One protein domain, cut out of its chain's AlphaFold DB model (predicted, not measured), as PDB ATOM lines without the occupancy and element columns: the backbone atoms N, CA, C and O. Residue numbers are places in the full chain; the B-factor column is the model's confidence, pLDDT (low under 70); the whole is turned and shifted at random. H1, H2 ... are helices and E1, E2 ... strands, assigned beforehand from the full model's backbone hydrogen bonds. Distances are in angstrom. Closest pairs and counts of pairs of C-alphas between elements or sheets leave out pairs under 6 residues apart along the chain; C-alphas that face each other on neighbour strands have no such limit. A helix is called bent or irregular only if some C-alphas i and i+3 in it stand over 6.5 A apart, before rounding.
ATOM      1  N   VAL A  27      -6.945  -4.307 -43.338       96.75
ATOM      2  CA  VAL A  27      -7.399  -5.558 -42.734       96.75
ATOM      3  C   VAL A  27      -6.236  -6.192 -41.993       96.75
ATOM      4  O   VAL A  27      -5.186  -6.459 -42.573       96.75
ATOM      5  N   TYR A  28      -6.442  -6.454 -40.712       97.31
ATOM      6  CA  TYR A  28      -5.528  -7.178 -39.849       97.31
ATOM      7  C   TYR A  28      -6.073  -8.573 -39.606       97.31
ATOM      8  O   TYR A  28      -7.279  -8.735 -39.429       97.31
ATOM      9  N   HIS A  29      -5.193  -9.561 -39.560       96.38
ATOM     10  CA  HIS A  29      -5.534 -10.929 -39.202       96.38
ATOM     11  C   HIS A  29      -4.721 -11.371 -37.993       96.38
ATOM     12  O   HIS A  29      -3.555 -10.986 -37.854       96.38
ATOM     13  N   LEU A  30      -5.362 -12.144 -37.124       94.88
ATOM     14  CA  LEU A  30      -4.736 -12.739 -35.960       94.88
ATOM     15  C   LEU A  30      -3.826 -13.905 -36.359       94.88
ATOM     16  O   LEU A  30      -4.208 -14.786 -37.113       94.88
ATOM     17  N   GLU A  31      -2.629 -13.931 -35.798       92.25
ATOM     18  CA  GLU A  31      -1.667 -15.022 -35.825       92.25
ATOM     19  C   GLU A  31      -1.223 -15.309 -34.383       92.25
ATOM     20  O   GLU A  31      -1.265 -14.430 -33.518       92.25
ATOM     21  N   TRP A  32      -0.751 -16.525 -34.112       90.19
ATOM     22  CA  TRP A  32      -0.061 -16.806 -32.854       90.19
ATOM     23  C   TRP A  32       1.443 -16.676 -33.044       90.19
ATOM     24  O   TRP A  32       2.028 -17.374 -33.878       90.19
ATOM     25  N   ALA A  33       2.081 -15.809 -32.262       91.88
ATOM     26  CA  ALA A  33       3.508 -15.543 -32.361       91.88
ATOM     27  C   ALA A  33       4.229 -15.846 -31.045       91.88
ATOM     28  O   ALA A  33       3.647 -15.769 -29.969       91.88
ATOM     29  N   TYR A  34       5.514 -16.179 -31.123       90.38
ATOM     30  CA  TYR A  34       6.371 -16.368 -29.954       90.38
ATOM     31  C   TYR A  34       7.784 -15.844 -30.204       90.38
ATOM     32  O   TYR A  34       8.251 -15.756 -31.344       90.38
ATOM     33  N   GLY A  35       8.486 -15.517 -29.120       89.81
ATOM     34  CA  GLY A  35       9.815 -14.912 -29.169       89.81
ATOM     35  C   GLY A  35       9.791 -13.379 -29.080       89.81
ATOM     36  O   GLY A  35       8.774 -12.796 -28.695       89.81
ATOM     37  N   PRO A  36      10.924 -12.718 -29.377       88.81
ATOM     38  CA  PRO A  36      11.072 -11.273 -29.211       88.81
ATOM     39  C   PRO A  36      10.139 -10.458 -30.118       88.81
ATOM     40  O   PRO A  36       9.930 -10.820 -31.272       88.81
ATOM     41  N   ASN A  37       9.676  -9.306 -29.625       85.31
ATOM     42  CA  ASN A  37       8.708  -8.406 -30.275       85.31
ATOM     43  C   ASN A  37       8.930  -8.121 -31.773       85.31
ATOM     44  O   ASN A  37       7.964  -8.040 -32.517       85.31
ATOM     45  N   ASP A  38      10.178  -7.978 -32.223       83.38
ATOM     46  CA  ASP A  38      10.508  -7.657 -33.624       83.38
ATOM     47  C   ASP A  38      11.210  -8.815 -34.364       83.38
ATOM     48  O   ASP A  38      11.669  -8.650 -35.493       83.38
ATOM     49  N   ASN A  39      11.355  -9.974 -33.721       89.00
ATOM     50  CA  ASN A  39      12.021 -11.157 -34.276       89.00
ATOM     51  C   ASN A  39      11.292 -12.430 -33.825       89.00
ATOM     52  O   ASN A  39      11.894 -13.381 -33.319       89.00
ATOM     53  N   TYR A  40       9.969 -12.386 -33.931       92.19
ATOM     54  CA  TYR A  40       9.092 -13.473 -33.535       92.19
ATOM     55  C   TYR A  40       9.017 -14.554 -34.613       92.19
ATOM     56  O   TYR A  40       9.369 -14.358 -35.778       92.19
ATOM     57  N   LYS A  41       8.507 -15.710 -34.206       92.19
ATOM     58  CA  LYS A  41       8.117 -16.811 -35.082       92.19
ATOM     59  C   LYS A  41       6.618 -17.039 -34.957       92.19
ATOM     60  O   LYS A  41       6.067 -16.887 -33.872       92.19
ATOM     61  N   ILE A  42       5.984 -17.422 -36.059       91.00
ATOM     62  CA  ILE A  42       4.565 -17.787 -36.089       91.00
ATOM     63  C   ILE A  42       4.422 -19.264 -35.741       91.00
ATOM     64  O   ILE A  42       5.260 -20.073 -36.145       91.00
ATOM     65  N   VAL A  43       3.369 -19.614 -35.005       86.69
ATOM     66  CA  VAL A  43       2.974 -21.000 -34.738       86.69
ATOM     67  C   VAL A  43       1.882 -21.397 -35.738       86.69
ATOM     68  O   VAL A  43       0.742 -20.957 -35.592       86.69
ATOM     69  N   PRO A  44       2.193 -22.214 -36.761       83.94
ATOM     70  CA  PRO A  44       1.208 -22.606 -37.764       83.94
ATOM     71  C   PRO A  44       0.068 -23.428 -37.154       83.94
ATOM     72  O   PRO A  44       0.311 -24.291 -36.308       83.94
ATOM     73  N   GLY A  45      -1.161 -23.185 -37.613       80.88
ATOM     74  CA  GLY A  45      -2.357 -23.935 -37.212       80.88
ATOM     75  C   GLY A  45      -2.871 -23.653 -35.797       80.88
ATOM     76  O   GLY A  45      -3.852 -24.273 -35.395       80.88
ATOM     77  N   ALA A  46      -2.234 -22.743 -35.050       81.81
ATOM     78  CA  ALA A  46      -2.750 -22.261 -33.766       81.81
ATOM     79  C   ALA A  46      -4.031 -21.427 -33.939       81.81
ATOM     80  O   ALA A  46      -4.905 -21.452 -33.083       81.81
ATOM     81  N   VAL A  47      -4.134 -20.731 -35.070       86.06
ATOM     82  CA  VAL A  47      -5.318 -20.008 -35.541       86.06
ATOM     83  C   VAL A  47      -5.564 -20.376 -37.004       86.06
ATOM     84  O   VAL A  47      -4.654 -20.883 -37.673       86.06
ATOM     85  N   GLY A  48      -6.782 -20.147 -37.481       84.00
ATOM     86  CA  GLY A  48      -7.210 -20.421 -38.845       84.00
ATOM     87  C   GLY A  48      -6.438 -19.608 -39.882       84.00
ATOM     88  O   GLY A  48      -5.985 -18.492 -39.629       84.00
ATOM     89  N   ASP A  49      -6.273 -20.181 -41.073       87.88
ATOM     90  CA  ASP A  49      -5.549 -19.537 -42.168       87.88
ATOM     91  C   ASP A  49      -6.368 -18.410 -42.823       87.88
ATOM     92  O   ASP A  49      -7.601 -18.436 -42.887       87.88
ATOM     93  N   VAL A  50      -5.663 -17.441 -43.418       91.62
ATOM     94  CA  VAL A  50      -6.296 -16.366 -44.191       91.62
ATOM     95  C   VAL A  50      -7.008 -16.938 -45.417       91.62
ATOM     96  O   VAL A  50      -6.367 -17.454 -46.338       91.62
ATOM     97  N   HIS A  51      -8.327 -16.758 -45.499       90.69
ATOM     98  CA  HIS A  51      -9.092 -17.156 -46.677       90.69
ATOM     99  C   HIS A  51      -9.392 -15.963 -47.588       90.69
ATOM    100  O   HIS A  51     -10.213 -15.102 -47.268       90.69
ATOM    101  N   LYS A  52      -8.727 -15.918 -48.752       91.88
ATOM    102  CA  LYS A  52      -8.851 -14.840 -49.741       91.88
ATOM    103  C   LYS A  52      -9.384 -15.361 -51.077       91.88
ATOM    104  O   LYS A  52      -8.795 -16.265 -51.663       91.88
ATOM    105  N   ILE A  53     -10.459 -14.753 -51.576       89.94
ATOM    106  CA  ILE A  53     -11.048 -15.019 -52.896       89.94
ATOM    107  C   ILE A  53     -11.214 -13.675 -53.608       89.94
ATOM    108  O   ILE A  53     -11.802 -12.756 -53.043       89.94
ATOM    109  N   ASP A  54     -10.678 -13.547 -54.823       89.44
ATOM    110  CA  ASP A  54     -10.826 -12.359 -55.680       89.44
ATOM    111  C   ASP A  54     -10.529 -11.025 -54.969       89.44
ATOM    112  O   ASP A  54     -11.225 -10.024 -55.128       89.44
ATOM    113  N   GLY A  55      -9.492 -11.011 -54.127       89.69
ATOM    114  CA  GLY A  55      -9.089  -9.816 -53.382       89.69
ATOM    115  C   GLY A  55      -9.840  -9.577 -52.067       89.69
ATOM    116  O   GLY A  55      -9.392  -8.748 -51.281       89.69
ATOM    117  N   ALA A  56     -10.916 -10.312 -51.788       93.00
ATOM    118  CA  ALA A  56     -11.706 -10.204 -50.565       93.00
ATOM    119  C   ALA A  56     -11.379 -11.319 -49.561       93.00
ATOM    120  O   ALA A  56     -11.054 -12.438 -49.951       93.00
ATOM    121  N   PHE A  57     -11.494 -11.007 -48.269       95.06
ATOM    122  CA  PHE A  57     -11.279 -11.952 -47.170       95.06
ATOM    123  C   PHE A  57     -12.606 -12.497 -46.646       95.06
ATOM    124  O   PHE A  57     -13.620 -11.794 -46.682       95.06
ATOM    125  N   TYR A  58     -12.599 -13.731 -46.155       93.00
ATOM    126  CA  TYR A  58     -13.799 -14.437 -45.720       93.00
ATOM    127  C   TYR A  58     -13.538 -15.243 -44.445       93.00
ATOM    128  O   TYR A  58     -12.465 -15.826 -44.308       93.00
ATOM    129  N   LEU A  59     -14.535 -15.321 -43.558       91.69
ATOM    130  CA  LEU A  59     -14.588 -16.389 -42.554       91.69
ATOM    131  C   LEU A  59     -14.935 -17.698 -43.265       91.69
ATOM    132  O   LEU A  59     -15.747 -17.708 -44.204       91.69
ATOM    133  N   LYS A  60     -14.295 -18.786 -42.851       86.50
ATOM    134  CA  LYS A  60     -14.418 -20.083 -43.498       86.50
ATOM    135  C   LYS A  60     -14.237 -21.171 -42.457       86.50
ATOM    136  O   LYS A  60     -13.127 -21.386 -41.992       86.50
ATOM    137  N   ASN A  61     -15.286 -21.960 -42.296       82.06
ATOM    138  CA  ASN A  61     -15.208 -23.207 -41.570       82.06
ATOM    139  C   ASN A  61     -14.358 -24.227 -42.345       82.06
ATOM    140  O   ASN A  61     -14.637 -24.557 -43.507       82.06
ATOM    141  N   ILE A  62     -13.310 -24.715 -41.694       74.44
ATOM    142  CA  ILE A  62     -12.397 -25.740 -42.174       74.44
ATOM    143  C   ILE A  62     -12.540 -26.968 -41.264       74.44
ATOM    144  O   ILE A  62     -12.308 -26.935 -40.065       74.44
ATOM    145  N   THR A  63     -12.885 -28.114 -41.847       67.88
ATOM    146  CA  THR A  63     -13.127 -29.361 -41.098       67.88
ATOM    147  C   THR A  63     -11.871 -30.232 -40.915       67.88
ATOM    148  O   THR A  63     -11.979 -31.448 -40.755       67.88
ATOM    149  N   ASN A  64     -10.670 -29.651 -41.006       66.62
ATOM    150  CA  ASN A  64      -9.398 -30.376 -40.884       66.62
ATOM    151  C   ASN A  64      -8.830 -30.283 -39.445       66.62
ATOM    152  O   ASN A  64      -9.541 -29.929 -38.515       66.62
ATOM    153  N   PHE A  65      -7.556 -30.645 -39.241       61.00
ATOM    154  CA  PHE A  65      -6.895 -30.595 -37.923       61.00
ATOM    155  C   PHE A  65      -6.401 -29.193 -37.495       61.00
ATOM    156  O   PHE A  65      -5.727 -29.089 -36.471       61.00
ATOM    157  N   GLN A  66      -6.638 -28.137 -38.281       64.56
ATOM    158  CA  GLN A  66      -6.282 -26.761 -37.910       64.56
ATOM    159  C   GLN A  66      -7.403 -26.138 -37.072       64.56
ATOM    160  O   GLN A  66      -8.561 -26.519 -37.213       64.56
ATOM    161  N   SER A  67      -7.061 -25.171 -36.215       74.00
ATOM    162  CA  SER A  67      -8.078 -24.389 -35.505       74.00
ATOM    163  C   SER A  67      -8.962 -23.619 -36.497       74.00
ATOM    164  O   SER A  67      -8.444 -23.040 -37.454       74.00
ATOM    165  N   ASN A  68     -10.275 -23.580 -36.247       79.69
ATOM    166  CA  ASN A  68     -11.198 -22.673 -36.941       79.69
ATOM    167  C   ASN A  68     -11.179 -21.254 -36.367       79.69
ATOM    168  O   ASN A  68     -11.809 -20.361 -36.932       79.69
ATOM    169  N   ASP A  69     -10.452 -21.027 -35.270       86.56
ATOM    170  CA  ASP A  69     -10.406 -19.716 -34.646       86.56
ATOM    171  C   ASP A  69      -9.764 -18.695 -35.574       86.56
ATOM    172  O   ASP A  69      -8.579 -18.785 -35.896       86.56
ATOM    173  N   ALA A  70     -10.524 -17.686 -35.970       90.69
ATOM    174  CA  ALA A  70     -10.047 -16.627 -36.837       90.69
ATOM    175  C   ALA A  70     -10.526 -15.286 -36.305       90.69
ATOM    176  O   ALA A  70     -11.680 -15.141 -35.909       90.69
ATOM    177  N   VAL A  71      -9.663 -14.273 -36.336       94.81
ATOM    178  CA  VAL A  71     -10.052 -12.902 -35.996       94.81
ATOM    179  C   VAL A  71      -9.495 -11.959 -37.046       94.81
ATOM    180  O   VAL A  71      -8.286 -11.895 -37.275       94.81
ATOM    181  N   TYR A  72     -10.390 -11.198 -37.665       97.06
ATOM    182  CA  TYR A  72     -10.073 -10.156 -38.627       97.06
ATOM    183  C   TYR A  72     -10.501  -8.803 -38.078       97.06
ATOM    184  O   TYR A  72     -11.666  -8.603 -37.747       97.06
ATOM    185  N   ILE A  73      -9.588  -7.840 -38.044       97.06
ATOM    186  CA  ILE A  73      -9.890  -6.463 -37.663       97.06
ATOM    187  C   ILE A  73      -9.810  -5.583 -38.905       97.06
ATOM    188  O   ILE A  73      -8.761  -5.457 -39.528       97.06
ATOM    189  N   VAL A  74     -10.926  -4.958 -39.263       96.81
ATOM    190  CA  VAL A  74     -10.999  -3.970 -40.339       96.81
ATOM    191  C   VAL A  74     -10.881  -2.587 -39.715       96.81
ATOM    192  O   VAL A  74     -11.808  -2.132 -39.045       96.81
ATOM    193  N   ILE A  75      -9.747  -1.927 -39.938       94.25
ATOM    194  CA  ILE A  75      -9.501  -0.540 -39.541       94.25
ATOM    195  C   ILE A  75      -9.866   0.368 -40.714       94.25
ATOM    196  O   ILE A  75      -9.191   0.372 -41.743       94.25
ATOM    197  N   GLY A  76     -10.947   1.131 -40.568       88.94
ATOM    198  CA  GLY A  76     -11.315   2.209 -41.485       88.94
ATOM    199  C   GLY A  76     -10.999   3.585 -40.899       88.94
ATOM    200  O   GLY A  76     -10.712   3.710 -39.712       88.94
ATOM    201  N   ASN A  77     -11.104   4.626 -41.729       80.12
ATOM    202  CA  ASN A  77     -10.891   6.012 -41.291       80.12
ATOM    203  C   ASN A  77     -11.948   6.464 -40.268       80.12
ATOM    204  O   ASN A  77     -11.605   7.091 -39.272       80.12
ATOM    205  N   ASP A  78     -13.216   6.103 -40.500       80.06
ATOM    206  CA  ASP A  78     -14.349   6.580 -39.691       80.06
ATOM    207  C   ASP A  78     -14.915   5.506 -38.748       80.06
ATOM    208  O   ASP A  78     -15.590   5.811 -37.765       80.06
ATOM    209  N   SER A  79     -14.671   4.228 -39.044       86.44
ATOM    210  CA  SER A  79     -15.179   3.116 -38.242       86.44
ATOM    211  C   SER A  79     -14.280   1.897 -38.351       86.44
ATOM    212  O   SER A  79     -13.773   1.602 -39.433       86.44
ATOM    213  N   SER A  80     -14.144   1.167 -37.246       94.31
ATOM    214  CA  SER A  80     -13.426  -0.104 -37.192       94.31
ATOM    215  C   SER A  80     -14.348  -1.220 -36.707       94.31
ATOM    216  O   SER A  80     -15.212  -1.005 -35.852       94.31
ATOM    217  N   ILE A  81     -14.198  -2.410 -37.282       96.38
ATOM    218  CA  ILE A  81     -15.060  -3.567 -37.018       96.38
ATOM    219  C   ILE A  81     -14.174  -4.802 -36.903       96.38
ATOM    220  O   ILE A  81     -13.271  -4.988 -37.715       96.38
ATOM    221  N   VAL A  82     -14.449  -5.655 -35.922       96.88
ATOM    222  CA  VAL A  82     -13.845  -6.987 -35.832       96.88
ATOM    223  C   VAL A  82     -14.838  -8.019 -36.332       96.88
ATOM    224  O   VAL A  82     -16.031  -7.892 -36.072       96.88
ATOM    225  N   PHE A  83     -14.340  -9.021 -37.039       96.75
ATOM    226  CA  PHE A  83     -15.041 -10.233 -37.437       96.75
ATOM    227  C   PHE A  83     -14.289 -11.410 -36.836       96.75
ATOM    228  O   PHE A  83     -13.058 -11.400 -36.843       96.75
ATOM    229  N   TYR A  84     -15.001 -12.404 -36.327       93.75
ATOM    230  CA  TYR A  84     -14.371 -13.572 -35.731       93.75
ATOM    231  C   TYR A  84     -15.150 -14.852 -36.002       93.75
ATOM    232  O   TYR A  84     -16.353 -14.817 -36.262       93.75
ATOM    233  N   GLU A  85     -14.426 -15.958 -35.933       90.94
ATOM    234  CA  GLU A  85     -14.907 -17.332 -35.928       90.94
ATOM    235  C   GLU A  85     -14.259 -18.023 -34.729       90.94
ATOM    236  O   GLU A  85     -13.061 -17.842 -34.521       90.94
ATOM    237  N   HIS A  86     -15.048 -18.750 -33.938       87.06
ATOM    238  CA  HIS A  86     -14.583 -19.551 -32.808       87.06
ATOM    239  C   HIS A  86     -14.968 -21.003 -33.000       87.06
ATOM    240  O   HIS A  86     -16.134 -21.309 -33.264       87.06
ATOM    241  N   ASP A  87     -13.998 -21.888 -32.806       79.06
ATOM    242  CA  ASP A  87     -14.213 -23.325 -32.774       79.06
ATOM    243  C   ASP A  87     -14.838 -23.729 -31.430       79.06
ATOM    244  O   ASP A  87     -14.188 -23.750 -30.377       79.06
ATOM    245  N   GLU A  88     -16.132 -24.036 -31.460       70.25
ATOM    246  CA  GLU A  88     -16.887 -24.481 -30.291       70.25
ATOM    247  C   GLU A  88     -16.999 -26.013 -30.280       70.25
ATOM    248  O   GLU A  88     -17.101 -26.664 -31.321       70.25
ATOM    249  N   THR A  89     -16.984 -26.617 -29.087       59.56
ATOM    250  CA  THR A  89     -17.014 -28.085 -28.940       59.56
ATOM    251  C   THR A  89     -18.339 -28.725 -29.356       59.56
ATOM    252  O   THR A  89     -18.357 -29.909 -29.684       59.56
ATOM    253  N   GLU A  90     -19.442 -27.974 -29.336       59.69
ATOM    254  CA  GLU A  90     -20.790 -28.464 -29.637       59.69
ATOM    255  C   GLU A  90     -21.534 -27.446 -30.517       59.69
ATOM    256  O   GLU A  90     -21.498 -26.253 -30.243       59.69
ATOM    257  N   GLY A  91     -22.202 -27.906 -31.583       62.25
ATOM    258  CA  GLY A  91     -22.989 -27.047 -32.491       62.25
ATOM    259  C   GLY A  91     -22.245 -26.508 -33.724       62.25
ATOM    260  O   GLY A  91     -22.888 -26.033 -34.658       62.25
ATOM    261  N   GLY A  92     -20.922 -26.680 -33.793       74.50
ATOM    262  CA  GLY A  92     -20.078 -26.145 -34.868       74.50
ATOM    263  C   GLY A  92     -19.590 -24.720 -34.576       74.50
ATOM    264  O   GLY A  92     -19.899 -24.179 -33.515       74.50
ATOM    265  N   PRO A  93     -18.808 -24.100 -35.480       84.00
ATOM    266  CA  PRO A  93     -18.184 -22.818 -35.180       84.00
ATOM    267  C   PRO A  93     -19.211 -21.709 -34.958       84.00
ATOM    268  O   PRO A  93     -20.187 -21.592 -35.702       84.00
ATOM    269  N   THR A  94     -18.963 -20.860 -33.967       87.88
ATOM    270  CA  THR A  94     -19.668 -19.583 -33.819       87.88
ATOM    271  C   THR A  94     -18.956 -18.540 -34.664       87.88
ATOM    272  O   THR A  94     -17.733 -18.477 -34.665       87.88
ATOM    273  N   ILE A  95     -19.700 -17.657 -35.325       91.06
ATOM    274  CA  ILE A  95     -19.138 -16.454 -35.942       91.06
ATOM    275  C   ILE A  95     -19.750 -15.195 -35.352       91.06
ATOM    276  O   ILE A  95     -20.906 -15.179 -34.922       91.06
ATOM    277  N   GLY A  96     -19.006 -14.098 -35.411       93.25
ATOM    278  CA  GLY A  96     -19.534 -12.807 -35.015       93.25
ATOM    279  C   GLY A  96     -18.824 -11.617 -35.633       93.25
ATOM    280  O   GLY A  96     -17.801 -11.727 -36.310       93.25
ATOM    281  N   TRP A  97     -19.403 -10.448 -35.393       95.81
ATOM    282  CA  TRP A  97     -18.744  -9.169 -35.604       95.81
ATOM    283  C   TRP A  97     -19.073  -8.199 -34.475       95.81
ATOM    284  O   TRP A  97     -20.160  -8.241 -33.899       95.81
ATOM    285  N   ALA A  98     -18.148  -7.295 -34.167       95.31
ATOM    286  CA  ALA A  98     -18.306  -6.296 -33.112       95.31
ATOM    287  C   ALA A  98     -17.687  -4.956 -33.526       95.31
ATOM    288  O   ALA A  98     -16.833  -4.893 -34.413       95.31
ATOM    289  N   ASN A  99     -18.135  -3.864 -32.907       93.44
ATOM    290  CA  ASN A  99     -17.541  -2.554 -33.168       93.44
ATOM    291  C   ASN A  99     -16.236  -2.416 -32.380       93.44
ATOM    292  O   ASN A  99     -16.147  -2.903 -31.251       93.44
ATOM    293  N   ILE A 100     -15.259  -1.721 -32.964       93.00
ATOM    294  CA  ILE A 100     -13.977  -1.435 -32.320       93.00
ATOM    295  C   ILE A 100     -13.759   0.068 -32.232       93.00
ATOM    296  O   ILE A 100     -13.964   0.800 -33.202       93.00
ATOM    297  N   HIS A 101     -13.247   0.507 -31.087       90.19
ATOM    298  CA  HIS A 101     -12.752   1.861 -30.890       90.19
ATOM    299  C   HIS A 101     -11.335   1.832 -30.322       90.19
ATOM    300  O   HIS A 101     -11.068   1.143 -29.339       90.19
ATOM    301  N   ALA A 102     -10.430   2.593 -30.928       87.69
ATOM    302  CA  ALA A 102      -9.085   2.783 -30.407       87.69
ATOM    303  C   ALA A 102      -9.086   3.851 -29.302       87.69
ATOM    304  O   ALA A 102      -9.743   4.883 -29.422       87.69
ATOM    305  N   ASN A 103      -8.353   3.599 -28.219       83.81
ATOM    306  CA  ASN A 103      -8.166   4.538 -27.114       83.81
ATOM    307  C   ASN A 103      -6.762   4.355 -26.525       83.81
ATOM    308  O   ASN A 103      -6.481   3.335 -25.895       83.81
ATOM    309  N   LYS A 104      -5.876   5.345 -26.703       85.44
ATOM    310  CA  LYS A 104      -4.489   5.355 -26.190       85.44
ATOM    311  C   LYS A 104      -3.614   4.159 -26.577       85.44
ATOM    312  O   LYS A 104      -2.816   4.257 -27.490       85.44
ATOM    313  N   LYS A 105      -3.695   3.050 -25.846       88.44
ATOM    314  CA  LYS A 105      -2.963   1.795 -26.108       88.44
ATOM    315  C   LYS A 105      -3.898   0.592 -26.030       88.44
ATOM    316  O   LYS A 105      -3.493  -0.500 -25.655       88.44
ATOM    317  N   MET A 106      -5.178   0.821 -26.284       92.31
ATOM    318  CA  MET A 106      -6.219  -0.174 -26.121       92.31
ATOM    319  C   MET A 106      -7.148  -0.152 -27.326       92.31
ATOM    320  O   MET A 106      -7.451   0.916 -27.865       92.31
ATOM    321  N   LEU A 107      -7.642  -1.325 -27.700       93.38
ATOM    322  CA  LEU A 107      -8.846  -1.458 -28.507       93.38
ATOM    323  C   LEU A 107      -9.992  -1.835 -27.578       93.38
ATOM    324  O   LEU A 107      -9.876  -2.744 -26.762       93.38
ATOM    325  N   ILE A 108     -11.097  -1.112 -27.690       93.00
ATOM    326  CA  ILE A 108     -12.336  -1.410 -26.987       93.00
ATOM    327  C   ILE A 108     -13.258  -2.081 -27.993       93.00
ATOM    328  O   ILE A 108     -13.660  -1.453 -28.973       93.00
ATOM    329  N   ILE A 109     -13.585  -3.342 -27.739       92.88
ATOM    330  CA  ILE A 109     -14.516  -4.130 -28.539       92.88
ATOM    331  C   ILE A 109     -15.842  -4.189 -27.791       92.88
ATOM    332  O   ILE A 109     -15.870  -4.447 -26.587       92.88
ATOM    333  N   ASN A 110     -16.950  -3.913 -28.476       91.06
ATOM    334  CA  ASN A 110     -18.266  -3.944 -27.846       91.06
ATOM    335  C   ASN A 110     -19.400  -4.293 -28.813       91.06
ATOM    336  O   ASN A 110     -19.266  -4.227 -30.038       91.06
ATOM    337  N   ASN A 111     -20.558  -4.594 -28.220       89.31
ATOM    338  CA  ASN A 111     -21.815  -4.858 -28.924       89.31
ATOM    339  C   ASN A 111     -21.693  -5.935 -30.023       89.31
ATOM    340  O   ASN A 111     -22.065  -5.673 -31.174       89.31
ATOM    341  N   PRO A 112     -21.176  -7.128 -29.690       92.56
ATOM    342  CA  PRO A 112     -21.057  -8.235 -30.629       92.56
ATOM    343  C   PRO A 112     -22.427  -8.680 -31.156       92.56
ATOM    344  O   PRO A 112     -23.433  -8.731 -30.436       92.56
ATOM    345  N   THR A 113     -22.452  -9.020 -32.439       93.44
ATOM    346  CA  THR A 113     -23.536  -9.747 -33.101       93.44
ATOM    347  C   THR A 113     -22.997 -11.101 -33.524       93.44
ATOM    348  O   THR A 113     -21.959 -11.152 -34.178       93.44
ATOM    349  N   ILE A 114     -23.691 -12.170 -33.145       91.00
ATOM    350  CA  ILE A 114     -23.200 -13.547 -33.224       91.00
ATOM    351  C   ILE A 114     -24.232 -14.463 -33.866       91.00
ATOM    352  O   ILE A 114     -25.429 -14.168 -33.822       91.00
ATOM    353  N   LYS A 115     -23.785 -15.581 -34.427       88.44
ATOM    354  CA  LYS A 115     -24.633 -16.713 -34.814       88.44
ATOM    355  C   LYS A 115     -23.782 -17.953 -35.073       88.44
ATOM    356  O   LYS A 115     -22.563 -17.845 -35.203       88.44
ATOM    357  N   ASP A 116     -24.436 -19.094 -35.229       87.00
ATOM    358  CA  ASP A 116     -23.775 -20.315 -35.677       87.00
ATOM    359  C   ASP A 116     -23.322 -20.163 -37.133       87.00
ATOM    360  O   ASP A 116     -23.978 -19.498 -37.945       87.00
ATOM    361  N   PHE A 117     -22.197 -20.789 -37.488       85.69
ATOM    362  CA  PHE A 117     -21.667 -20.723 -38.846       85.69
ATOM    363  C   PHE A 117     -22.717 -21.225 -39.839       85.69
ATOM    364  O   PHE A 117     -23.010 -20.528 -40.806       85.69
ATOM    365  N   TYR A 118     -23.339 -22.378 -39.572       80.38
ATOM    366  CA  TYR A 118     -24.388 -22.974 -40.407       80.38
ATOM    367  C   TYR A 118     -25.797 -22.651 -39.896       80.38
ATOM    368  O   TYR A 118     -26.559 -23.548 -39.539       80.38
ATOM    369  N   ASP A 119     -26.166 -21.372 -39.884       72.56
ATOM    370  CA  ASP A 119     -27.501 -20.963 -39.444       72.56
ATOM    371  C   ASP A 119     -28.501 -20.820 -40.608       72.56
ATOM    372  O   ASP A 119     -28.571 -19.803 -41.307       72.56
ATOM    373  N   THR A 120     -29.339 -21.844 -40.779       65.44
ATOM    374  CA  THR A 120     -30.427 -21.838 -41.775       65.44
ATOM    375  C   THR A 120     -31.582 -20.898 -41.408       65.44
ATOM    376  O   THR A 120     -32.353 -20.514 -42.288       65.44
ATOM    377  N   THR A 121     -31.682 -20.453 -40.147       66.81
ATOM    378  CA  THR A 121     -32.707 -19.504 -39.667       66.81
ATOM    379  C   THR A 121     -32.579 -18.147 -40.356       66.81
ATOM    380  O   THR A 121     -33.576 -17.454 -40.562       66.81
ATOM    381  N   PHE A 122     -31.360 -17.785 -40.768       60.75
ATOM    382  CA  PHE A 122     -31.073 -16.574 -41.541       60.75
ATOM    383  C   PHE A 122     -30.858 -16.844 -43.040       60.75
ATOM    384  O   PHE A 122     -30.400 -15.954 -43.756       60.75
ATOM    385  N   GLY A 123     -31.238 -18.032 -43.530       54.81
ATOM    386  CA  GLY A 123     -31.239 -18.370 -44.956       54.81
ATOM    387  C   GLY A 123     -29.903 -18.858 -45.523       54.81
ATOM    388  O   GLY A 123     -29.767 -18.939 -46.744       54.81
ATOM    389  N   ASP A 124     -28.927 -19.193 -44.676       63.31
ATOM    390  CA  ASP A 124     -27.636 -19.708 -45.130       63.31
ATOM    391  C   ASP A 124     -27.665 -21.225 -45.384       63.31
ATOM    392  O   ASP A 124     -28.411 -21.974 -44.755       63.31
ATOM    393  N   SER A 125     -26.831 -21.700 -46.316       58.94
ATOM    394  CA  SER A 125     -26.647 -23.129 -46.605       58.94
ATOM    395  C   SER A 125     -25.165 -23.457 -46.761       58.94
ATOM    396  O   SER A 125     -24.412 -22.648 -47.305       58.94
ATOM    397  N   ALA A 126     -24.740 -24.661 -46.367       60.25
ATOM    398  CA  ALA A 126     -23.335 -25.086 -46.439       60.25
ATOM    399  C   ALA A 126     -22.700 -24.955 -47.844       60.25
ATOM    400  O   ALA A 126     -21.481 -24.859 -47.961       60.25
ATOM    401  N   LEU A 127     -23.511 -24.925 -48.909       55.59
ATOM    402  CA  LEU A 127     -23.058 -24.826 -50.302       55.59
ATOM    403  C   LEU A 127     -22.839 -23.384 -50.790       55.59
ATOM    404  O   LEU A 127     -22.142 -23.175 -51.782       55.59
ATOM    405  N   THR A 128     -23.439 -22.388 -50.136       62.44
ATOM    406  CA  THR A 128     -23.472 -20.991 -50.615       62.44
ATOM    407  C   THR A 128     -22.912 -19.987 -49.616       62.44
ATOM    408  O   THR A 128     -22.769 -18.809 -49.945       62.44
ATOM    409  N   ILE A 129     -22.605 -20.438 -48.405       70.00
ATOM    410  CA  ILE A 129     -22.247 -19.572 -47.296       70.00
ATOM    411  C   ILE A 129     -20.884 -18.913 -47.509       70.00
ATOM    412  O   ILE A 129     -19.867 -19.571 -47.730       70.00
ATOM    413  N   LYS A 130     -20.875 -17.578 -47.495       78.75
ATOM    414  CA  LYS A 130     -19.665 -16.765 -47.656       78.75
ATOM    415  C   LYS A 130     -19.755 -15.532 -46.770       78.75
ATOM    416  O   LYS A 130     -20.370 -14.533 -47.140       78.75
ATOM    417  N   TYR A 131     -19.086 -15.574 -45.626       90.62
ATOM    418  CA  TYR A 131     -19.027 -14.445 -44.704       90.62
ATOM    419  C   TYR A 131     -17.853 -13.542 -45.050       90.62
ATOM    420  O   TYR A 131     -16.733 -13.746 -44.592       90.62
ATOM    421  N   LYS A 132     -18.105 -12.553 -45.910       93.19
ATOM    422  CA  LYS A 132     -17.083 -11.591 -46.331       93.19
ATOM    423  C   LYS A 132     -16.703 -10.663 -45.174       93.19
ATOM    424  O   LYS A 132     -17.546  -9.932 -44.655       93.19
ATOM    425  N   VAL A 133     -15.418 -10.624 -44.836       95.25
ATOM    426  CA  VAL A 133     -14.852  -9.671 -43.873       95.25
ATOM    427  C   VAL A 133     -15.095  -8.243 -44.368       95.25
ATOM    428  O   VAL A 133     -14.882  -7.925 -45.541       95.25
ATOM    429  N   GLY A 134     -15.568  -7.380 -43.468       93.38
ATOM    430  CA  GLY A 134     -15.972  -6.003 -43.774       93.38
ATOM    431  C   GLY A 134     -17.457  -5.838 -44.113       93.38
ATOM    432  O   GLY A 134     -17.928  -4.707 -44.200       93.38
ATOM    433  N   VAL A 135     -18.221  -6.929 -44.251       93.44
ATOM    434  CA  VAL A 135     -19.674  -6.888 -44.481       93.44
ATOM    435  C   VAL A 135     -20.398  -7.473 -43.270       93.44
ATOM    436  O   VAL A 135     -20.344  -8.675 -43.021       93.44
ATOM    437  N   LYS A 136     -21.083  -6.618 -42.501       93.81
ATOM    438  CA  LYS A 136     -21.868  -7.039 -41.330       93.81
ATOM    439  C   LYS A 136     -23.008  -7.966 -41.757       93.81
ATOM    440  O   LYS A 136     -23.785  -7.616 -42.642       93.81
ATOM    441  N   PHE A 137     -23.130  -9.110 -41.092       90.69
ATOM    442  CA  PHE A 137     -24.229 -10.061 -41.274       90.69
ATOM    443  C   PHE A 137     -25.256  -9.970 -40.134       90.69
ATOM    444  O   PHE A 137     -24.966  -9.451 -39.055       90.69
ATOM    445  N   SER A 138     -26.470 -10.470 -40.359       90.06
ATOM    446  CA  SER A 138     -27.500 -10.567 -39.315       90.06
ATOM    447  C   SER A 138     -27.170 -11.669 -38.307       90.06
ATOM    448  O   SER A 138     -26.590 -12.683 -38.682       90.06
ATOM    449  N   GLY A 139     -27.568 -11.486 -37.048       89.12
ATOM    450  CA  GLY A 139     -27.383 -12.461 -35.972       89.12
ATOM    451  C   GLY A 139     -27.986 -11.983 -34.648       89.12
ATOM    452  O   GLY A 139     -28.593 -10.907 -34.573       89.12
ATOM    453  N   ALA A 140     -27.809 -12.773 -33.594       89.00
ATOM    454  CA  ALA A 140     -28.211 -12.433 -32.237       89.00
ATOM    455  C   ALA A 140     -27.270 -11.376 -31.637       89.00
ATOM    456  O   ALA A 140     -26.050 -11.479 -31.725       89.00
ATOM    457  N   LYS A 141     -27.831 -10.345 -30.998       86.19
ATOM    458  CA  LYS A 141     -27.040  -9.310 -30.317       86.19
ATOM    459  C   LYS A 141     -26.720  -9.743 -28.893       86.19
ATOM    460  O   LYS A 141     -27.639  -9.917 -28.094       86.19
ATOM    461  N   PHE A 142     -25.439  -9.796 -28.550       79.88
ATOM    462  CA  PHE A 142     -24.989  -9.984 -27.174       79.88
ATOM    463  C   PHE A 142     -24.752  -8.609 -26.537       79.88
ATOM    464  O   PHE A 142     -23.739  -7.949 -26.766       79.88
ATOM    465  N   LYS A 143     -25.743  -8.109 -25.787       67.19
ATOM    466  CA  LYS A 143     -25.624  -6.815 -25.095       67.19
ATOM    467  C   LYS A 143     -24.722  -6.958 -23.866       67.19
ATOM    468  O   LYS A 143     -24.813  -7.949 -23.153       67.19
ATOM    469  N   ASN A 144     -23.946  -5.911 -23.584       62.59
ATOM    470  CA  ASN A 144     -23.108  -5.734 -22.387       62.59
ATOM    471  C   ASN A 144     -21.774  -6.498 -22.346       62.59
ATOM    472  O   ASN A 144     -21.095  -6.434 -21.322       62.59
ATOM    473  N   THR A 145     -21.342  -7.137 -23.437       75.56
ATOM    474  CA  THR A 145     -19.946  -7.590 -23.541       75.56
ATOM    475  C   THR A 145     -19.068  -6.432 -24.006       75.56
ATOM    476  O   THR A 145     -19.280  -5.871 -25.085       75.56
ATOM    477  N   ILE A 146     -18.107  -6.055 -23.163       87.25
ATOM    478  CA  ILE A 146     -17.030  -5.121 -23.488       87.25
ATOM    479  C   ILE A 146     -15.718  -5.864 -23.264       87.25
ATOM    480  O   ILE A 146     -15.503  -6.401 -22.179       87.25
ATOM    481  N   GLU A 147     -14.852  -5.863 -24.272       89.06
ATOM    482  CA  GLU A 147     -13.481  -6.356 -24.165       89.06
ATOM    483  C   GLU A 147     -12.503  -5.194 -24.330       89.06
ATOM    484  O   GLU A 147     -12.586  -4.401 -25.271       89.06
ATOM    485  N   ILE A 148     -11.568  -5.097 -23.391       91.56
ATOM    486  CA  ILE A 148     -10.473  -4.135 -23.380       91.56
ATOM    487  C   ILE A 148      -9.209  -4.874 -23.806       91.56
ATOM    488  O   ILE A 148      -8.669  -5.695 -23.067       91.56
ATOM    489  N   VAL A 149      -8.730  -4.580 -25.005       92.81
ATOM    490  CA  VAL A 149      -7.602  -5.266 -25.631       92.81
ATOM    491  C   VAL A 149      -6.361  -4.385 -25.528       92.81
ATOM    492  O   VAL A 149      -6.317  -3.352 -26.194       92.81
ATOM    493  N   PRO A 150      -5.360  -4.742 -24.708       93.19
ATOM    494  CA  PRO A 150      -4.114  -3.992 -24.625       93.19
ATOM    495  C   PRO A 150      -3.293  -4.202 -25.896       93.19
ATOM    496  O   PRO A 150      -3.137  -5.326 -26.368       93.19
ATOM    497  N   VAL A 151      -2.770  -3.111 -26.447       93.81
ATOM    498  CA  VAL A 151      -2.039  -3.103 -27.711       93.81
ATOM    499  C   VAL A 151      -0.628  -2.574 -27.502       93.81
ATOM    500  O   VAL A 151      -0.425  -1.462 -27.011       93.81
ATOM    501  N   GLU A 152       0.352  -3.345 -27.966       93.38
ATOM    502  CA  GLU A 152       1.725  -2.881 -28.146       93.38
ATOM    503  C   GLU A 152       2.088  -2.928 -29.634       93.38
ATOM    504  O   GLU A 152       2.043  -3.978 -30.274       93.38
ATOM    505  N   MET A 153       2.421  -1.763 -30.189       91.94
ATOM    506  CA  MET A 153       2.771  -1.619 -31.602       91.94
ATOM    507  C   MET A 153       4.122  -2.262 -31.900       91.94
ATOM    508  O   MET A 153       5.087  -2.076 -31.159       91.94
ATOM    509  N   LEU A 154       4.183  -2.964 -33.024       91.94
ATOM    510  CA  LEU A 154       5.384  -3.569 -33.581       91.94
ATOM    511  C   LEU A 154       5.750  -2.879 -34.899       91.94
ATOM    512  O   LEU A 154       5.016  -2.035 -35.420       91.94
ATOM    513  N   LYS A 155       6.897  -3.249 -35.471       86.75
ATOM    514  CA  LYS A 155       7.260  -2.829 -36.832       86.75
ATOM    515  C   LYS A 155       6.299  -3.409 -37.877       86.75
ATOM    516  O   LYS A 155       5.650  -4.425 -37.644       86.75
ATOM    517  N   ASN A 156       6.297  -2.801 -39.068       85.56
ATOM    518  CA  ASN A 156       5.570  -3.268 -40.258       85.56
ATOM    519  C   ASN A 156       4.047  -3.354 -40.072       85.56
ATOM    520  O   ASN A 156       3.443  -4.363 -40.430       85.56
ATOM    521  N   ASP A 157       3.440  -2.300 -39.519       89.69
ATOM    522  CA  ASP A 157       1.988  -2.197 -39.328       89.69
ATOM    523  C   ASP A 157       1.396  -3.429 -38.630       89.69
ATOM    524  O   ASP A 157       0.377  -3.975 -39.052       89.69
ATOM    525  N   ALA A 158       2.055  -3.893 -37.572       93.50
ATOM    526  CA  ALA A 158       1.598  -5.007 -36.761       93.50
ATOM    527  C   ALA A 158       1.497  -4.589 -35.298       93.50
ATOM    528  O   ALA A 158       2.136  -3.631 -34.856       93.50
ATOM    529  N   PHE A 159       0.701  -5.317 -34.531       94.62
ATOM    530  CA  PHE A 159       0.622  -5.113 -33.097       94.62
ATOM    531  C   PHE A 159       0.422  -6.424 -32.361       94.62
ATOM    532  O   PHE A 159      -0.098  -7.393 -32.912       94.62
ATOM    533  N   LYS A 160       0.845  -6.441 -31.102       93.94
ATOM    534  CA  LYS A 160       0.674  -7.585 -30.220       93.94
ATOM    535  C   LYS A 160      -0.329  -7.320 -29.118       93.94
ATOM    536  O   LYS A 160      -0.483  -6.184 -28.664       93.94
ATOM    537  N   VAL A 161      -0.926  -8.407 -28.652       93.06
ATOM    538  CA  VAL A 161      -1.761  -8.463 -27.461       93.06
ATOM    539  C   VAL A 161      -1.203  -9.540 -26.535       93.06
ATOM    540  O   VAL A 161      -1.120 -10.716 -26.896       93.06
ATOM    541  N   ASP A 162      -0.817  -9.128 -25.329       88.00
ATOM    542  CA  ASP A 162      -0.431 -10.039 -24.254       88.00
ATOM    543  C   ASP A 162      -1.693 -10.569 -23.560       88.00
ATOM    544  O   ASP A 162      -2.484  -9.800 -23.006       88.00
ATOM    545  N   CYS A 163      -1.892 -11.889 -23.576       83.00
ATOM    546  CA  CYS A 163      -3.087 -12.490 -22.989       83.00
ATOM    547  C   CYS A 163      -3.160 -12.304 -21.463       83.00
ATOM    548  O   CYS A 163      -4.255 -12.153 -20.928       83.00
ATOM    549  N   ASN A 164      -2.036 -12.255 -20.739       82.31
ATOM    550  CA  ASN A 164      -2.059 -12.008 -19.295       82.31
ATOM    551  C   ASN A 164      -2.515 -10.582 -18.980       82.31
ATOM    552  O   ASN A 164      -3.248 -10.371 -18.012       82.31
ATOM    553  N   GLU A 165      -2.079  -9.597 -19.764       87.12
ATOM    554  CA  GLU A 165      -2.556  -8.222 -19.631       87.12
ATOM    555  C   GLU A 165      -4.031  -8.108 -20.024       87.12
ATOM    556  O   GLU A 165      -4.821  -7.530 -19.275       87.12
ATOM    557  N   TYR A 166      -4.424  -8.743 -21.128       88.06
ATOM    558  CA  TYR A 166      -5.816  -8.833 -21.557       88.06
ATOM    559  C   TYR A 166      -6.716  -9.391 -20.441       88.06
ATOM    560  O   TYR A 166      -7.697  -8.752 -20.060       88.06
ATOM    561  N   PHE A 167      -6.350 -10.516 -19.822       80.94
ATOM    562  CA  PHE A 167      -7.113 -11.091 -18.708       80.94
ATOM    563  C   PHE A 167      -7.193 -10.159 -17.491       80.94
ATOM    564  O   PHE A 167      -8.230 -10.074 -16.832       80.94
ATOM    565  N   LYS A 168      -6.119  -9.421 -17.180       83.19
ATOM    566  CA  LYS A 168      -6.109  -8.461 -16.063       83.19
ATOM    567  C   LYS A 168      -7.040  -7.272 -16.286       83.19
ATOM    568  O   LYS A 168      -7.539  -6.735 -15.299       83.19
ATOM    569  N   LEU A 169      -7.222  -6.829 -17.529       85.88
ATOM    570  CA  LEU A 169      -8.097  -5.700 -17.862       85.88
ATOM    571  C   LEU A 169      -9.566  -6.114 -17.933       85.88
ATOM    572  O   LEU A 169     -10.443  -5.321 -17.604       85.88
ATOM    573  N   ASN A 170      -9.830  -7.372 -18.270       81.75
ATOM    574  CA  ASN A 170     -11.175  -7.919 -18.398       81.75
ATOM    575  C   ASN A 170     -11.554  -8.772 -17.169       81.75
ATOM    576  O   ASN A 170     -12.073  -9.878 -17.305       81.75
ATOM    577  N   LYS A 171     -11.279  -8.279 -15.946       61.44
ATOM    578  CA  LYS A 171     -11.617  -8.979 -14.683       61.44
ATOM    579  C   LYS A 171     -13.103  -9.363 -14.667       61.44
ATOM    580  O   LYS A 171     -13.968  -8.503 -14.786       61.44
ATOM    581  N   GLY A 172     -13.363 -10.661 -14.525       60.62
ATOM    582  CA  GLY A 172     -14.601 -11.343 -14.937       60.62
ATOM    583  C   GLY A 172     -14.320 -12.448 -15.967       60.62
ATOM    584  O   GLY A 172     -15.185 -13.264 -16.277       60.62
ATOM    585  N   TYR A 173     -13.093 -12.472 -16.491       54.12
ATOM    586  CA  TYR A 173     -12.486 -13.567 -17.229       54.12
ATOM    587  C   TYR A 173     -11.160 -13.920 -16.536       54.12
ATOM    588  O   TYR A 173     -10.095 -13.419 -16.895       54.12
ATOM    589  N   GLY A 174     -11.221 -14.722 -15.469       47.44
ATOM    590  CA  GLY A 174     -10.019 -15.320 -14.882       47.44
ATOM    591  C   GLY A 174      -9.639 -14.913 -13.459       47.44
ATOM    592  O   GLY A 174      -8.440 -14.823 -13.159       47.44
ATOM    593  N   SER A 175     -10.626 -14.769 -12.566       46.50
ATOM    594  CA  SER A 175     -10.456 -15.298 -11.203       46.50
ATOM    595  C   SER A 175     -10.127 -16.802 -11.321       46.50
ATOM    596  O   SER A 175     -10.493 -17.428 -12.312       46.50
ATOM    597  N   GLY A 176      -9.340 -17.364 -10.400       47.03
ATOM    598  CA  GLY A 176      -8.651 -18.656 -10.585       47.03
ATOM    599  C   GLY A 176      -9.512 -19.852 -11.022       47.03
ATOM    600  O   GLY A 176      -8.964 -20.755 -11.641       47.03
ATOM    601  N   ASP A 177     -10.827 -19.809 -10.782       49.19
ATOM    602  CA  ASP A 177     -11.787 -20.859 -11.148       49.19
ATOM    603  C   ASP A 177     -12.535 -20.600 -12.480       49.19
ATOM    604  O   ASP A 177     -13.184 -21.499 -13.001       49.19
ATOM    605  N   GLU A 178     -12.454 -19.396 -13.066       49.84
ATOM    606  CA  GLU A 178     -13.202 -19.004 -14.284       49.84
ATOM    607  C   GLU A 178     -12.386 -19.085 -15.584       49.84
ATOM    608  O   GLU A 178     -12.930 -18.948 -16.688       49.84
ATOM    609  N   ARG A 179     -11.062 -19.255 -15.480       54.56
ATOM    610  CA  ARG A 179     -10.246 -19.608 -16.649       54.56
ATOM    611  C   ARG A 179     -10.600 -21.050 -16.969       54.56
ATOM    612  O   ARG A 179     -10.360 -21.893 -16.116       54.56
ATOM    613  N   ASN A 180     -11.094 -21.324 -18.178       53.97
ATOM    614  CA  ASN A 180     -11.456 -22.673 -18.634       53.97
ATOM    615  C   ASN A 180     -12.801 -23.235 -18.156       53.97
ATOM    616  O   ASN A 180     -12.900 -24.448 -18.005       53.97
ATOM    617  N   ASP A 181     -13.826 -22.420 -17.910       61.56
ATOM    618  CA  ASP A 181     -15.147 -22.993 -17.630       61.56
ATOM    619  C   ASP A 181     -15.794 -23.503 -18.940       61.56
ATOM    620  O   ASP A 181     -16.248 -22.674 -19.731       61.56
ATOM    621  N   PRO A 182     -15.865 -24.829 -19.201       61.44
ATOM    622  CA  PRO A 182     -16.544 -25.363 -20.385       61.44
ATOM    623  C   PRO A 182     -18.037 -25.039 -20.422       61.44
ATOM    624  O   PRO A 182     -18.640 -25.095 -21.486       61.44
ATOM    625  N   ALA A 183     -18.651 -24.736 -19.275       61.31
ATOM    626  CA  ALA A 183     -20.070 -24.419 -19.193       61.31
ATOM    627  C   ALA A 183     -20.367 -22.944 -19.514       61.31
ATOM    628  O   ALA A 183     -21.536 -22.556 -19.611       61.31
ATOM    629  N   ARG A 184     -19.337 -22.104 -19.680       69.44
ATOM    630  CA  ARG A 184     -19.505 -20.690 -20.009       69.44
ATOM    631  C   ARG A 184     -19.703 -20.498 -21.509       69.44
ATOM    632  O   ARG A 184     -18.943 -20.994 -22.330       69.44
ATOM    633  N   ILE A 185     -20.686 -19.673 -21.858       72.25
ATOM    634  CA  ILE A 185     -20.910 -19.238 -23.237       72.25
ATOM    635  C   ILE A 185     -19.907 -18.127 -23.566       72.25
ATOM    636  O   ILE A 185     -20.020 -17.011 -23.049       72.25
ATOM    637  N   TYR A 186     -18.936 -18.431 -24.428       76.94
ATOM    638  CA  TYR A 186     -17.945 -17.469 -24.923       76.94
ATOM    639  C   TYR A 186     -18.321 -16.847 -26.268       76.94
ATOM    640  O   TYR A 186     -17.631 -15.947 -26.729       76.94
ATOM    641  N   SER A 187     -19.439 -17.257 -26.868       79.50
ATOM    642  CA  SER A 187     -19.854 -16.843 -28.211       79.50
ATOM    643  C   SER A 187     -19.904 -15.323 -28.398       79.50
ATOM    644  O   SER A 187     -19.669 -14.836 -29.498       79.50
ATOM    645  N   GLY A 188     -20.183 -14.562 -27.333       82.81
ATOM    646  CA  GLY A 188     -20.193 -13.095 -27.328       82.81
ATOM    647  C   GLY A 188     -18.836 -12.424 -27.091       82.81
ATOM    648  O   GLY A 188     -18.799 -11.203 -27.000       82.81
ATOM    649  N   SER A 189     -17.747 -13.167 -26.936       86.50
ATOM    650  CA  SER A 189     -16.395 -12.633 -26.773       86.50
ATOM    651  C   SER A 189     -15.590 -12.817 -28.055       86.50
ATOM    652  O   SER A 189     -15.758 -13.800 -28.762       86.50
ATOM    653  N   VAL A 190     -14.707 -11.875 -28.372       89.31
ATOM    654  CA  VAL A 190     -13.948 -11.838 -29.624       89.31
ATOM    655  C   VAL A 190     -12.562 -12.434 -29.468       89.31
ATOM    656  O   VAL A 190     -12.143 -13.186 -30.333       89.31
ATOM    657  N   LEU A 191     -11.826 -12.103 -28.404       87.50
ATOM    658  CA  LEU A 191     -10.475 -12.639 -28.167       87.50
ATOM    659  C   LEU A 191     -10.454 -13.747 -27.114       87.50
ATOM    660  O   LEU A 191      -9.400 -14.288 -26.770       87.50
ATOM    661  N   LEU A 192     -11.627 -14.081 -26.588       79.06
ATOM    662  CA  LEU A 192     -11.803 -15.168 -25.652       79.06
ATOM    663  C   LEU A 192     -12.790 -16.182 -26.208       79.06
ATOM    664  O   LEU A 192     -13.932 -15.847 -26.489       79.06
ATOM    665  N   ASN A 193     -12.346 -17.424 -26.277       70.88
ATOM    666  CA  ASN A 193     -13.162 -18.593 -26.555       70.88
ATOM    667  C   ASN A 193     -12.768 -19.704 -25.577       70.88
ATOM    668  O   ASN A 193     -11.760 -19.586 -24.873       70.88
ATOM    669  N   TYR A 194     -13.536 -20.786 -25.510       62.19
ATOM    670  CA  TYR A 194     -13.188 -21.905 -24.636       62.19
ATOM    671  C   TYR A 194     -11.851 -22.563 -25.042       62.19
ATOM    672  O   TYR A 194     -11.045 -22.910 -24.178       62.19
ATOM    673  N   ASN A 195     -11.575 -22.674 -26.351       58.69
ATOM    674  CA  ASN A 195     -10.564 -23.594 -26.874       58.69
ATOM    675  C   ASN A 195      -9.281 -23.015 -27.497       58.69
ATOM    676  O   ASN A 195      -8.370 -23.824 -27.644       58.69
ATOM    677  N   GLY A 196      -9.125 -21.732 -27.860       59.16
ATOM    678  CA  GLY A 196      -8.024 -21.401 -28.792       59.16
ATOM    679  C   GLY A 196      -7.478 -19.970 -28.950       59.16
ATOM    680  O   GLY A 196      -6.393 -19.842 -29.504       59.16
ATOM    681  N   LEU A 197      -8.071 -18.904 -28.400       71.50
ATOM    682  CA  LEU A 197      -7.491 -17.550 -28.505       71.50
ATOM    683  C   LEU A 197      -6.615 -17.185 -27.302       71.50
ATOM    684  O   LEU A 197      -5.424 -17.462 -27.318       71.50
ATOM    685  N   CYS A 198      -7.156 -16.637 -26.211       71.56
ATOM    686  CA  CYS A 198      -6.353 -16.432 -24.991       71.56
ATOM    687  C   CYS A 198      -6.432 -17.575 -23.961       71.56
ATOM    688  O   CYS A 198      -5.567 -17.666 -23.089       71.56
ATOM    689  N   ASN A 199      -7.423 -18.473 -24.047       61.81
ATOM    690  CA  ASN A 199      -7.567 -19.611 -23.118       61.81
ATOM    691  C   ASN A 199      -6.653 -20.804 -23.450       61.81
ATOM    692  O   ASN A 199      -6.395 -21.649 -22.589       61.81
ATOM    693  N   TYR A 200      -6.119 -20.858 -24.671       56.03
ATOM    694  CA  TYR A 200      -5.246 -21.930 -25.152       56.03
ATOM    695  C   TYR A 200      -3.919 -22.044 -24.393       56.03
ATOM    696  O   TYR A 200      -3.403 -23.147 -24.216       56.03
ATOM    697  N   ILE A 201      -3.417 -20.920 -23.862       50.41
ATOM    698  CA  ILE A 201      -2.237 -20.871 -22.983       50.41
ATOM    699  C   ILE A 201      -2.414 -21.785 -21.754       50.41
ATOM    700  O   ILE A 201      -1.427 -22.191 -21.150       50.41
ATOM    701  N   VAL A 202      -3.646 -22.126 -21.361       51.47
ATOM    702  CA  VAL A 202      -3.898 -22.712 -20.042       51.47
ATOM    703  C   VAL A 202      -4.245 -24.209 -20.073       51.47
ATOM    704  O   VAL A 202      -3.905 -24.885 -19.109       51.47
ATOM    705  N   ASN A 203      -4.863 -24.774 -21.129       50.22
ATOM    706  CA  ASN A 203      -5.604 -26.043 -20.924       50.22
ATOM    707  C   ASN A 203      -5.355 -27.241 -21.841       50.22
ATOM    708  O   ASN A 203      -5.814 -28.326 -21.483       50.22
ATOM    709  N   LYS A 204      -4.676 -27.127 -22.991       48.12
ATOM    710  CA  LYS A 204      -4.587 -28.287 -23.912       48.12
ATOM    711  C   LYS A 204      -3.240 -28.536 -24.581       48.12
ATOM    712  O   LYS A 204      -3.026 -29.640 -25.076       48.12
ATOM    713  N   HIS A 205      -2.311 -27.579 -24.577       56.16
ATOM    714  CA  HIS A 205      -1.032 -27.750 -25.268       56.16
ATOM    715  C   HIS A 205       0.170 -27.361 -24.413       56.16
ATOM    716  O   HIS A 205       0.423 -26.196 -24.141       56.16
ATOM    717  N   ASN A 206       0.993 -28.361 -24.099       61.19
ATOM    718  CA  ASN A 206       2.247 -28.195 -23.357       61.19
ATOM    719  C   ASN A 206       3.408 -27.711 -24.247       61.19
ATOM    720  O   ASN A 206       4.575 -27.834 -23.877       61.19
ATOM    721  N   LYS A 207       3.111 -27.223 -25.459       73.88
ATOM    722  CA  LYS A 207       4.133 -26.711 -26.373       73.88
ATOM    723  C   LYS A 207       4.640 -25.379 -25.835       73.88
ATOM    724  O   LYS A 207       3.872 -24.438 -25.641       73.88
ATOM    725  N   ILE A 208       5.945 -25.305 -25.607       74.75
ATOM    726  CA  ILE A 208       6.589 -24.151 -24.977       74.75
ATOM    727  C   ILE A 208       6.426 -22.865 -25.798       74.75
ATOM    728  O   ILE A 208       6.393 -21.776 -25.229       74.75
ATOM    729  N   GLU A 209       6.283 -22.981 -27.122       77.94
ATOM    730  CA  GLU A 209       6.040 -21.847 -28.015       77.94
ATOM    731  C   GLU A 209       4.661 -21.216 -27.791       77.94
ATOM    732  O   GLU A 209       4.497 -20.012 -27.950       77.94
ATOM    733  N   LEU A 210       3.670 -22.017 -27.396       77.12
ATOM    734  CA  LEU A 210       2.307 -21.549 -27.158       77.12
ATOM    735  C   LEU A 210       2.194 -20.896 -25.778       77.12
ATOM    736  O   LEU A 210       1.631 -19.815 -25.659       77.12
ATOM    737  N   LEU A 211       2.834 -21.484 -24.765       76.81
ATOM    738  CA  LEU A 211       2.875 -20.931 -23.406       76.81
ATOM    739  C   LEU A 211       3.608 -19.584 -23.315       76.81
ATOM    740  O   LEU A 211       3.223 -18.724 -22.529       76.81
ATOM    741  N   ASN A 212       4.661 -19.403 -24.117       79.00
ATOM    742  CA  ASN A 212       5.453 -18.169 -24.164       79.00
ATOM    743  C   ASN A 212       5.070 -17.254 -25.337       79.00
ATOM    744  O   ASN A 212       5.830 -16.348 -25.695       79.00
ATOM    745  N   GLY A 213       3.944 -17.545 -25.986       87.25
ATOM    746  CA  GLY A 213       3.465 -16.798 -27.133       87.25
ATOM    747  C   GLY A 213       2.494 -15.683 -26.766       87.25
ATOM    748  O   GLY A 213       2.201 -15.419 -25.600       87.25
ATOM    749  N   TRP A 214       2.019 -15.005 -27.799       90.06
ATOM    750  CA  TRP A 214       1.112 -13.871 -27.726       90.06
ATOM    751  C   TRP A 214       0.351 -13.734 -29.050       90.06
ATOM    752  O   TRP A 214       0.747 -14.278 -30.084       90.06
ATOM    753  N   MET A 215      -0.753 -12.992 -29.017       92.00
ATOM    754  CA  MET A 215      -1.589 -12.751 -30.192       92.00
ATOM    755  C   MET A 215      -0.988 -11.641 -31.052       92.00
ATOM    756  O   MET A 215      -0.846 -10.506 -30.592       92.00
ATOM    757  N   LEU A 216      -0.650 -11.959 -32.297       94.88
ATOM    758  CA  LEU A 216      -0.133 -11.028 -33.292       94.88
ATOM    759  C   LEU A 216      -1.241 -10.632 -34.256       94.88
ATOM    760  O   LEU A 216      -1.784 -11.476 -34.948       94.88
ATOM    761  N   PHE A 217      -1.506  -9.342 -34.391       96.00
ATOM    762  CA  PHE A 217      -2.332  -8.827 -35.471       96.00
ATOM    763  C   PHE A 217      -1.441  -8.219 -36.538       96.00
ATOM    764  O   PHE A 217      -0.767  -7.211 -36.310       96.00
ATOM    765  N   LYS A 218      -1.452  -8.832 -37.720       95.50
ATOM    766  CA  LYS A 218      -0.659  -8.401 -38.869       95.50
ATOM    767  C   LYS A 218      -1.567  -7.863 -39.960       95.50
ATOM    768  O   LYS A 218      -2.566  -8.495 -40.301       95.50
ATOM    769  N   ARG A 219      -1.211  -6.714 -40.536       96.00
ATOM    770  CA  ARG A 219      -1.917  -6.157 -41.692       96.00
ATOM    771  C   ARG A 219      -1.694  -7.027 -42.936       96.00
ATOM    772  O   ARG A 219      -0.556  -7.328 -43.294       96.00
ATOM    773  N   ILE A 220      -2.781  -7.432 -43.590       95.06
ATOM    774  CA  ILE A 220      -2.803  -8.356 -44.741       95.06
ATOM    775  C   ILE A 220      -3.449  -7.763 -46.004       95.06
ATOM    776  O   ILE A 220      -3.466  -8.412 -47.055       95.06
TER     777      ILE A 220
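Overview. This is residues 27 to 220 of the 221 residues of an uncharacterized protein of Escherichia sp. 93.0816 (UniProt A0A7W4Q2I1). One long antiparallel sheet of nine strands curls round into an irregular, nearly closed barrel: E8, E7 and E6 make one wall, E4, E1, E11, E10 and E9 the facing wall, E5 is the bend between them, and the turn from E8 into E9 joins the two edges. H1 packs on E8, residues of the long link 170 to 199 come in close to the middle of the domain, and the small hairpin of E2 and E3 lies beside the ends of E4 and E5. The printed part has 194 residues with eleven named strands and three short named helices, in the order E1 to E10, H1, H2, H3, E11; under half of the residues are in named elements, and the class is mostly strand. The sheet's order is E8, E7, E6, E5, E4, E1, E11, E10, E9. The whole is compact, with a radius of gyration of the C-alphas of 15.7 A, and rounded, with spans of 44, 38 and 34 A.

Along the chain. E1, residues 27 to 34, begins with C-alpha 27 at (-7.399, -5.558, -42.734) and is 21.7 A long. E2 is residues 51 to 53 and E3 residues 56 to 59. E4, residues 70 to 75, measures 16.3 A, and E5, residues 80 to 86, 20.0 A. E6, residues 94 to 103, measures 27.6 A. E7, residues 106 to 116, is the longest strand by residues, 28.4 A from end to end, and bends by 62 degrees at residue 111; C-alpha 116 is at (-23.775, -20.315, -35.677). E8 is residues 146 to 150, 13.0 A long, and runs on into E9, residues 152 to 154, at 51 degrees. E10 is residues 158 to 161, H1 residues 163 to 169, H2 residues 200 to 203 and H3 residues 208 to 211. E11, residues 213 to 219, is 18.8 A long and ends with C-alpha 219 at (-1.917, -6.157, -41.692).

Arrangement. The nine-stranded sheet is strongly twisted and curled, the way across it turning by 191 degrees. It is a folded sheet, bent back on itself into two leaves that face each other, with 17 pairs of C-alphas within 11 A and E5 as the hinge. E4 to E8 form a meander, each strand the antiparallel neighbour of the one before. Within hydrogen-bond range are N 109 and O 147 of E7 and E8, 2.9 A, N 113 and O 97 of E7 and E6, 2.8 A, and N 72 and O 83 of the hairpin E4 and E5, 2.8 A. In the other leaf, E1 and E11 have N 31 and O 216 at 2.7 A, and E11 and E10 have N 217 and O 159 at 2.8 A. The edge strands are E8 and E9. The hairpin E2 and E3, with N 53 and O 56 at 2.9 A, is a separate sheet; the closest C-alphas of E3 and E5, Leu 59 and Glu 85, are 6.7 A apart. H1 is on the large sheet at a height of 6.6 A, only just over E8 with 3 of its 7 C-alphas; its closest pair with E8 is C-alphas 166 and 149, 5.7 A. H3 only grazes this sheet, and H2 is not on it. H2 and H3 touch only at the corner, C-alphas 201 and 211 being 5.1 A apart. In H1 every O i to N i+4 pair is within hydrogen-bond range; H2 and H3 are too short for such a pair, and in each the one O i to N i+3 pair is out of range.

Size, cuts and confidence. The two C-alphas farthest apart, of Asn 39 and Thr 121, are 45.8 A apart, and the printed part has no cut. The long links are E1 to E2, E7 to E8 and H1 to H2. Mean pLDDT of the printed part is 81.3; 43 residues are under 70, among them 120 to 128, 171 to 184 and 199 to 206.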